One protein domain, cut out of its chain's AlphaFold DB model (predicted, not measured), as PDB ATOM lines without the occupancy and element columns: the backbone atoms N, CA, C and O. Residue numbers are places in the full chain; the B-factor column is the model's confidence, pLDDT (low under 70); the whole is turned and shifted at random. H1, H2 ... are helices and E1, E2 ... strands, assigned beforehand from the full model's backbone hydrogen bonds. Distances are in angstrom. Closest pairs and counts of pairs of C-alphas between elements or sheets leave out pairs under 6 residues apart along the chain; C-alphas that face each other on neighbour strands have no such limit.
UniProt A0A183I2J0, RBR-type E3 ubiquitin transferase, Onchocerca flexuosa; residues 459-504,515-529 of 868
ATOM      1  N   CYS A 459      12.708 -22.713  -8.104       77.12
ATOM      2  CA  CYS A 459      12.292 -22.151  -6.826       77.12
ATOM      3  C   CYS A 459      13.544 -21.607  -6.128       77.12
ATOM      4  O   CYS A 459      14.359 -22.385  -5.627       77.12
ATOM      5  N   GLN A 460      13.745 -20.290  -6.143       78.31
ATOM      6  CA  GLN A 460      14.970 -19.666  -5.641       78.31
ATOM      7  C   GLN A 460      14.681 -18.390  -4.855       78.31
ATOM      8  O   GLN A 460      13.839 -17.584  -5.237       78.31
ATOM      9  N   ILE A 461      15.421 -18.188  -3.765       82.19
ATOM     10  CA  ILE A 461      15.419 -16.940  -3.000       82.19
ATOM     11  C   ILE A 461      16.585 -16.073  -3.488       82.19
ATOM     12  O   ILE A 461      17.737 -16.505  -3.455       82.19
ATOM     13  N   LEU A 462      16.285 -14.859  -3.945       84.62
ATOM     14  CA  LEU A 462      17.251 -13.841  -4.355       84.62
ATOM     15  C   LEU A 462      17.498 -12.869  -3.203       84.62
ATOM     16  O   LEU A 462      16.557 -12.253  -2.714       84.62
ATOM     17  N   ILE A 463      18.754 -12.697  -2.798       84.88
ATOM     18  CA  ILE A 463      19.146 -11.727  -1.768       84.88
ATOM     19  C   ILE A 463      19.570 -10.437  -2.475       84.88
ATOM     20  O   ILE A 463      20.578 -10.406  -3.178       84.88
ATOM     21  N   LEU A 464      18.781  -9.374  -2.328       84.25
ATOM     22  CA  LEU A 464      18.981  -8.095  -3.013       84.25
ATOM     23  C   LEU A 464      19.848  -7.152  -2.164       84.25
ATOM     24  O   LEU A 464      19.405  -6.079  -1.743       84.25
ATOM     25  N   GLU A 465      21.083  -7.581  -1.896       76.31
ATOM     26  CA  GLU A 465      22.077  -6.863  -1.091       76.31
ATOM     27  C   GLU A 465      23.419  -6.678  -1.827       76.31
ATOM     28  O   GLU A 465      23.701  -7.395  -2.793       76.31
ATOM     29  N   PRO A 466      24.272  -5.732  -1.382       71.69
ATOM     30  CA  PRO A 466      25.630  -5.606  -1.900       71.69
ATOM     31  C   PRO A 466      26.456  -6.878  -1.633       71.69
ATOM     32  O   PRO A 466      26.311  -7.475  -0.566       71.69
ATOM     33  N   PRO A 467      27.376  -7.269  -2.534       67.44
ATOM     34  CA  PRO A 467      27.827  -6.538  -3.723       67.44
ATOM     35  C   PRO A 467      26.965  -6.753  -4.978       67.44
ATOM     36  O   PRO A 467      27.159  -6.031  -5.955       67.44
ATOM     37  N   ASP A 468      26.037  -7.712  -4.965       72.62
ATOM     38  CA  ASP A 468      25.314  -8.156  -6.164       72.62
ATOM     39  C   ASP A 468      24.212  -7.178  -6.605       72.62
ATOM     40  O   ASP A 468      23.946  -7.046  -7.802       72.62
ATOM     41  N   TYR A 469      23.599  -6.462  -5.656       81.50
ATOM     42  CA  TYR A 469      22.566  -5.456  -5.917       81.50
ATOM     43  C   TYR A 469      22.746  -4.214  -5.032       81.50
ATOM     44  O   TYR A 469      23.114  -4.305  -3.860       81.50
ATOM     45  N   GLN A 470      22.463  -3.027  -5.575       79.12
ATOM     46  CA  GLN A 470      22.595  -1.770  -4.835       79.12
ATOM     47  C   GLN A 470      21.519  -1.620  -3.743       79.12
ATOM     48  O   GLN A 470      20.383  -2.095  -3.915       79.12
ATOM     49  N   PRO A 471      21.816  -0.917  -2.632       76.12
ATOM     50  CA  PRO A 471      20.815  -0.589  -1.623       76.12
ATOM     51  C   PRO A 471      19.627   0.150  -2.252       76.12
ATOM     52  O   PRO A 471      19.799   1.107  -2.998       76.12
ATOM     53  N   GLY A 472      18.407  -0.304  -1.964       75.69
ATOM     54  CA  GLY A 472      17.187   0.274  -2.539       75.69
ATOM     55  C   GLY A 472      16.675  -0.408  -3.812       75.69
ATOM     56  O   GLY A 472      15.602  -0.034  -4.281       75.69
ATOM     57  N   THR A 473      17.347  -1.446  -4.329       83.88
ATOM     58  CA  THR A 473      16.886  -2.216  -5.506       83.88
ATOM     59  C   THR A 473      15.480  -2.799  -5.307       83.88
ATOM     60  O   THR A 473      14.599  -2.559  -6.131       83.88
ATOM     61  N   LEU A 474      15.216  -3.472  -4.178       82.75
ATOM     62  CA  LEU A 474      13.883  -4.015  -3.864       82.75
ATOM     63  C   LEU A 474      12.822  -2.913  -3.706       82.75
ATOM     64  O   LEU A 474      11.689  -3.062  -4.155       82.75
ATOM     65  N   LYS A 475      13.195  -1.777  -3.102       80.94
ATOM     66  CA  LYS A 475      12.291  -0.632  -2.913       80.94
ATOM     67  C   LYS A 475      11.901  -0.011  -4.254       80.94
ATOM     68  O   LYS A 475      10.730   0.281  -4.465       80.94
ATOM     69  N   THR A 476      12.861   0.156  -5.159       82.75
ATOM     70  CA  THR A 476      12.614   0.663  -6.513       82.75
ATOM     71  C   THR A 476      11.785  -0.321  -7.340       82.75
ATOM     72  O   THR A 476      10.867   0.116  -8.028       82.75
ATOM     73  N   LEU A 477      12.039  -1.632  -7.222       85.12
ATOM     74  CA  LEU A 477      11.234  -2.676  -7.866       85.12
ATOM     75  C   LEU A 477       9.762  -2.592  -7.444       85.12
ATOM     76  O   LEU A 477       8.877  -2.577  -8.296       85.12
ATOM     77  N   LEU A 478       9.498  -2.491  -6.138       82.00
ATOM     78  CA  LEU A 478       8.140  -2.357  -5.612       82.00
ATOM     79  C   LEU A 478       7.504  -1.027  -6.036       82.00
ATOM     80  O   LEU A 478       6.370  -1.016  -6.506       82.00
ATOM     81  N   ALA A 479       8.237   0.087  -5.954       81.44
ATOM     82  CA  ALA A 479       7.729   1.405  -6.335       81.44
ATOM     83  C   ALA A 479       7.355   1.508  -7.826       81.44
ATOM     84  O   ALA A 479       6.403   2.208  -8.164       81.44
ATOM     85  N   GLN A 480       8.066   0.807  -8.715       80.19
ATOM     86  CA  GLN A 480       7.744   0.744 -10.147       80.19
ATOM     87  C   GLN A 480       6.496  -0.101 -10.457       80.19
ATOM     88  O   GLN A 480       5.942   0.029 -11.543       80.19
ATOM     89  N   ASN A 481       6.040  -0.932  -9.513       77.00
ATOM     90  CA  ASN A 481       4.932  -1.877  -9.688       77.00
ATOM     91  C   ASN A 481       3.832  -1.675  -8.632       77.00
ATOM     92  O   ASN A 481       3.293  -2.633  -8.090       77.00
ATOM     93  N   SER A 482       3.511  -0.419  -8.301       73.38
ATOM     94  CA  SER A 482       2.412  -0.061  -7.380       73.38
ATOM     95  C   SER A 482       2.531  -0.642  -5.962       73.38
ATOM     96  O   SER A 482       1.534  -0.758  -5.257       73.38
ATOM     97  N   TYR A 483       3.747  -0.989  -5.529       73.44
ATOM     98  CA  TYR A 483       4.042  -1.689  -4.271       73.44
ATOM     99  C   TYR A 483       3.350  -3.053  -4.131       73.44
ATOM    100  O   TYR A 483       3.208  -3.568  -3.022       73.44
ATOM    101  N   ASP A 484       2.968  -3.655  -5.256       74.50
ATOM    102  CA  ASP A 484       2.284  -4.935  -5.328       74.50
ATOM    103  C   ASP A 484       3.047  -5.897  -6.252       74.50
ATOM    104  O   ASP A 484       3.292  -5.620  -7.427       74.50
ATOM    105  N   LEU A 485       3.422  -7.058  -5.711       76.94
ATOM    106  CA  LEU A 485       4.110  -8.094  -6.478       76.94
ATOM    107  C   LEU A 485       3.176  -8.771  -7.481       76.94
ATOM    108  O   LEU A 485       3.653  -9.230  -8.509       76.94
ATOM    109  N   TYR A 486       1.861  -8.776  -7.257       69.38
ATOM    110  CA  TYR A 486       0.907  -9.399  -8.175       69.38
ATOM    111  C   TYR A 486       0.833  -8.666  -9.526       69.38
ATOM    112  O   TYR A 486       0.776  -9.279 -10.596       69.38
ATOM    113  N   SER A 487       0.920  -7.337  -9.500       74.31
ATOM    114  CA  SER A 487       1.053  -6.510 -10.704       74.31
ATOM    115  C   SER A 487       2.326  -6.837 -11.495       74.31
ATOM    116  O   SER A 487       2.310  -6.812 -12.727       74.31
ATOM    117  N   LEU A 488       3.405  -7.199 -10.794       79.31
ATOM    118  CA  LEU A 488       4.651  -7.667 -11.394       79.31
ATOM    119  C   LEU A 488       4.497  -9.090 -11.955       79.31
ATOM    120  O   LEU A 488       4.886  -9.322 -13.095       79.31
ATOM    121  N   GLU A 489       3.862 -10.016 -11.230       79.25
ATOM    122  CA  GLU A 489       3.585 -11.385 -11.697       79.25
ATOM    123  C   GLU A 489       2.826 -11.378 -13.039       79.25
ATOM    124  O   GLU A 489       3.221 -12.059 -13.989       79.25
ATOM    125  N   LYS A 490       1.816 -10.505 -13.183       73.62
ATOM    126  CA  LYS A 490       1.062 -10.323 -14.438       73.62
ATOM    127  C   LYS A 490       1.922  -9.909 -15.637       73.62
ATOM    128  O   LYS A 490       1.589 -10.284 -16.759       73.62
ATOM    129  N   GLN A 491       3.016  -9.168 -15.436       78.69
ATOM    130  CA  GLN A 491       3.909  -8.754 -16.531       78.69
ATOM    131  C   GLN A 491       4.723  -9.925 -17.105       78.69
ATOM    132  O   GLN A 491       5.115  -9.887 -18.273       78.69
ATOM    133  N   PHE A 492       4.967 -10.975 -16.313       73.19
ATOM    134  CA  PHE A 492       5.733 -12.155 -16.736       73.19
ATOM    135  C   PHE A 492       4.859 -13.305 -17.276       73.19
ATOM    136  O   PHE A 492       5.411 -14.285 -17.793       73.19
ATOM    137  N   GLY A 493       3.528 -13.171 -17.219       65.19
ATOM    138  CA  GLY A 493       2.549 -14.174 -17.660       65.19
ATOM    139  C   GLY A 493       2.170 -15.196 -16.576       65.19
ATOM    140  O   GLY A 493       2.594 -15.090 -15.431       65.19
ATOM    141  N   CYS A 494       1.353 -16.190 -16.940       56.53
ATOM    142  CA  CYS A 494       0.882 -17.261 -16.046       56.53
ATOM    143  C   CYS A 494       2.041 -18.159 -15.545       56.53
ATOM    144  O   CYS A 494       3.065 -18.289 -16.225       56.53
ATOM    145  N   GLY A 495       1.882 -18.791 -14.375       61.97
ATOM    146  CA  GLY A 495       2.851 -19.748 -13.813       61.97
ATOM    147  C   GLY A 495       4.083 -19.164 -13.103       61.97
ATOM    148  O   GLY A 495       5.074 -19.874 -12.941       61.97
ATOM    149  N   LEU A 496       4.051 -17.890 -12.695       73.62
ATOM    150  CA  LEU A 496       5.114 -17.242 -11.920       73.62
ATOM    151  C   LEU A 496       4.567 -16.710 -10.594       73.62
ATOM    152  O   LEU A 496       3.538 -16.038 -10.570       73.62
ATOM    153  N   HIS A 497       5.287 -16.987  -9.511       77.12
ATOM    154  CA  HIS A 497       5.015 -16.470  -8.182       77.12
ATOM    155  C   HIS A 497       6.230 -15.738  -7.613       77.12
ATOM    156  O   HIS A 497       7.353 -16.255  -7.626       77.12
ATOM    157  N   LEU A 498       5.979 -14.547  -7.080       78.75
ATOM    158  CA  LEU A 498       6.937 -13.727  -6.364       78.75
ATOM    159  C   LEU A 498       6.442 -13.488  -4.941       78.75
ATOM    160  O   LEU A 498       5.311 -13.063  -4.718       78.75
ATOM    161  N   ASP A 499       7.328 -13.688  -3.976       73.88
ATOM    162  CA  ASP A 499       7.113 -13.251  -2.600       73.88
ATOM    163  C   ASP A 499       8.347 -12.487  -2.129       73.88
ATOM    164  O   ASP A 499       9.467 -12.822  -2.509       73.88
ATOM    165  N   ALA A 500       8.172 -11.442  -1.329       76.12
ATOM    166  CA  ALA A 500       9.287 -10.624  -0.872       76.12
ATOM    167  C   ALA A 500       9.300 -10.517   0.645       76.12
ATOM    168  O   ALA A 500       8.378  -9.991   1.270       76.12
ATOM    169  N   ASN A 501      10.420 -10.911   1.243       71.25
ATOM    170  CA  ASN A 501      10.730 -10.539   2.607       71.25
ATOM    171  C   ASN A 501      11.455  -9.192   2.588       71.25
ATOM    172  O   ASN A 501      12.678  -9.119   2.475       71.25
ATOM    173  N   ILE A 502      10.675  -8.118   2.709       72.75
ATOM    174  CA  ILE A 502      11.162  -6.732   2.642       72.75
ATOM    175  C   ILE A 502      12.244  -6.466   3.702       72.75
ATOM    176  O   ILE A 502      13.219  -5.772   3.420       72.75
ATOM    177  N   VAL A 503      12.109  -7.063   4.893       61.47
ATOM    178  CA  VAL A 503      13.049  -6.901   6.016       61.47
ATOM    179  C   VAL A 503      14.397  -7.549   5.708       61.47
ATOM    180  O   VAL A 503      15.440  -6.977   6.005       61.47
ATOM    181  N   ARG A 504      14.383  -8.732   5.085       66.62
ATOM    182  CA  ARG A 504      15.600  -9.467   4.702       66.62
ATOM    183  C   ARG A 504      16.118  -9.126   3.309       66.62
ATOM    184  O   ARG A 504      17.119  -9.690   2.887       66.62
ATOM    185  N   GLN A 515      11.369 -16.991 -17.311       85.56
ATOM    186  CA  GLN A 515      10.809 -15.895 -16.522       85.56
ATOM    187  C   GLN A 515      11.817 -15.434 -15.465       85.56
ATOM    188  O   GLN A 515      11.980 -14.232 -15.264       85.56
ATOM    189  N   PHE A 516      12.562 -16.373 -14.874       86.62
ATOM    190  CA  PHE A 516      13.632 -16.078 -13.925       86.62
ATOM    191  C   PHE A 516      14.725 -15.209 -14.553       86.62
ATOM    192  O   PHE A 516      15.098 -14.174 -14.002       86.62
ATOM    193  N   GLN A 517      15.167 -15.554 -15.765       85.88
ATOM    194  CA  GLN A 517      16.161 -14.767 -16.502       85.88
ATOM    195  C   GLN A 517      15.678 -13.339 -16.788       85.88
ATOM    196  O   GLN A 517      16.439 -12.381 -16.639       85.88
ATOM    197  N   LYS A 518      14.399 -13.164 -17.145       87.50
ATOM    198  CA  LYS A 518      13.815 -11.827 -17.338       87.50
ATOM    199  C   LYS A 518      13.794 -11.024 -16.032       87.50
ATOM    200  O   LYS A 518      14.108  -9.834 -16.062       87.50
ATOM    201  N   LEU A 519      13.468 -11.657 -14.901       89.12
ATOM    202  CA  LEU A 519      13.493 -11.007 -13.587       89.12
ATOM    203  C   LEU A 519      14.911 -10.552 -13.212       89.12
ATOM    204  O   LEU A 519      15.091  -9.413 -12.786       89.12
ATOM    205  N   LEU A 520      15.928 -11.392 -13.425       89.31
ATOM    206  CA  LEU A 520      17.325 -11.034 -13.156       89.31
ATOM    207  C   LEU A 520      17.790  -9.821 -13.976       89.31
ATOM    208  O   LEU A 520      18.466  -8.939 -13.444       89.31
ATOM    209  N   ILE A 521      17.409  -9.742 -15.257       88.94
ATOM    210  CA  ILE A 521      17.717  -8.588 -16.121       88.94
ATOM    211  C   ILE A 521      17.073  -7.310 -15.570       88.94
ATOM    212  O   ILE A 521      17.734  -6.273 -15.485       88.94
ATOM    213  N   MET A 522      15.806  -7.386 -15.154       87.94
ATOM    214  CA  MET A 522      15.084  -6.256 -14.567       87.94
ATOM    215  C   MET A 522      15.745  -5.774 -13.268       87.94
ATOM    216  O   MET A 522      16.000  -4.580 -13.114       87.94
ATOM    217  N   LEU A 523      16.088  -6.693 -12.361       89.19
ATOM    218  CA  LEU A 523      16.739  -6.372 -11.087       89.19
ATOM    219  C   LEU A 523      18.103  -5.698 -11.284       89.19
ATOM    220  O   LEU A 523      18.402  -4.718 -10.602       89.19
ATOM    221  N   ARG A 524      18.906  -6.173 -12.246       87.19
ATOM    222  CA  ARG A 524      20.188  -5.541 -12.600       87.19
ATOM    223  C   ARG A 524      19.995  -4.135 -13.162       87.19
ATOM    224  O   ARG A 524      20.633  -3.206 -12.682       87.19
ATOM    225  N   SER A 525      19.049  -3.950 -14.085       88.00
ATOM    226  CA  SER A 525      18.740  -2.624 -14.641       88.00
ATOM    227  C   SER A 525      18.301  -1.619 -13.571       88.00
ATOM    228  O   SER A 525      18.640  -0.440 -13.665       88.00
ATOM    229  N   ILE A 526      17.534  -2.064 -12.573       86.69
ATOM    230  CA  ILE A 526      17.104  -1.223 -11.452       86.69
ATOM    231  C   ILE A 526      18.295  -0.876 -10.555       86.69
ATOM    232  O   ILE A 526      18.466   0.288 -10.198       86.69
ATOM    233  N   SER A 527      19.115  -1.871 -10.217       85.69
ATOM    234  CA  SER A 527      20.308  -1.708  -9.384       85.69
ATOM    235  C   SER A 527      21.307  -0.720 -10.001       85.69
ATOM    236  O   SER A 527      21.781   0.187  -9.318       85.69
ATOM    237  N   ASP A 528      21.571  -0.824 -11.305       84.50
ATOM    238  CA  ASP A 528      22.523   0.041 -12.013       84.50
ATOM    239  C   ASP A 528      22.014   1.487 -12.163       84.50
ATOM    240  O   ASP A 528      22.794   2.441 -12.120       84.50
ATOM    241  N   GLY A 529      20.695   1.676 -12.280       78.31
ATOM    242  CA  GLY A 529      20.067   2.995 -12.412       78.31
ATOM    243  C   GLY A 529      20.150   3.878 -11.158       78.31
ATOM    244  O   GLY A 529      19.976   5.096 -11.256       78.31
TER     245      GLY A 529
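Overview. This is residues 459 to 504 and 515 to 529 of the 868 residues of the protein "RBR-type E3 ubiquitin transferase" of Onchocerca flexuosa (UniProt A0A183I2J0). Three helices make a triangle, each with an end near the next: the long H3 is one side, and the two short helices H1 and H2 make the other two. Two short strands, E2 and E1, run roughly the same way side by side without pairing, E2 with residues close to H2, and E1 across the domain from H3. The printed part has 61 residues with three named helices and two named strands, in the order E1, H1, H2, E2, H3. The class is mixed, helices and strands. The whole is compact, with a radius of gyration of the C-alphas of 11.1 A and spans of 31 by 22 by 22 A.

Arrangement. The longest helix is H3, residues 515 to 529. With residues 523 to 527 alone it touches H1, residues 473 to 480; the closest C-alphas are those of Thr 473 and Ser 527, 5.2 A apart. The lines of H1 and H3 are about perpendicular, at 82 degrees. H2, residues 485 to 492, is close to H3 but not clearly touching, with the C-alphas of Phe 492 and Gln 515 closest at 6.3 A. H2 and H3 run opposite ways at a steep tilt of 67 degrees. H1 and H2 are also close but not clearly touching, about perpendicular at 83 degrees, and their closest C-alphas are those of Leu 478 and Leu 485, 7.1 A apart. The closest C-alphas of H2 and E2, residues 497 to 501, are those of Leu 485 and Leu 498, 6.3 A apart. E2 and E1, residues 459 to 463, are near each other, with 9 pairs of C-alphas within 10 A but no pair within 8 A. Both E1 and E2 pair with no named strand. E1 is apart from H1, H2 and H3, and E2 is apart from H1 and H3. In H1 and H3 every O i to N i+4 pair is within hydrogen-bond range; in H2, 2 of 4 are.

Along the chain. H3 is 21.4 A from first to last C-alpha, beginning at C-alpha 515 (10.809, -15.895, -16.522) and ending at C-alpha 529 (20.067, 2.995, -12.412). H2 measures 11.2 A and H1 10.7 A. E2 measures 13.6 A and E1 13.5 A, with E1 beginning at C-alpha 459 (12.292, -22.151, -6.826).

Size, cuts and confidence. The two C-alphas farthest apart are those of Pro 467 and Cys 494, at 31.5 A. Residues 505 to 514 are cut out, and C-alphas 504 and 515 are 22.7 A apart across the cut, in the link from E2 to H3. The links H1 to H2 and H2 to E2 are tight, and E1 to H1 is short. The mean pLDDT of the printed part is 78.5; residues 467, 486, 493 to 495 and 503 to 504 are under 70.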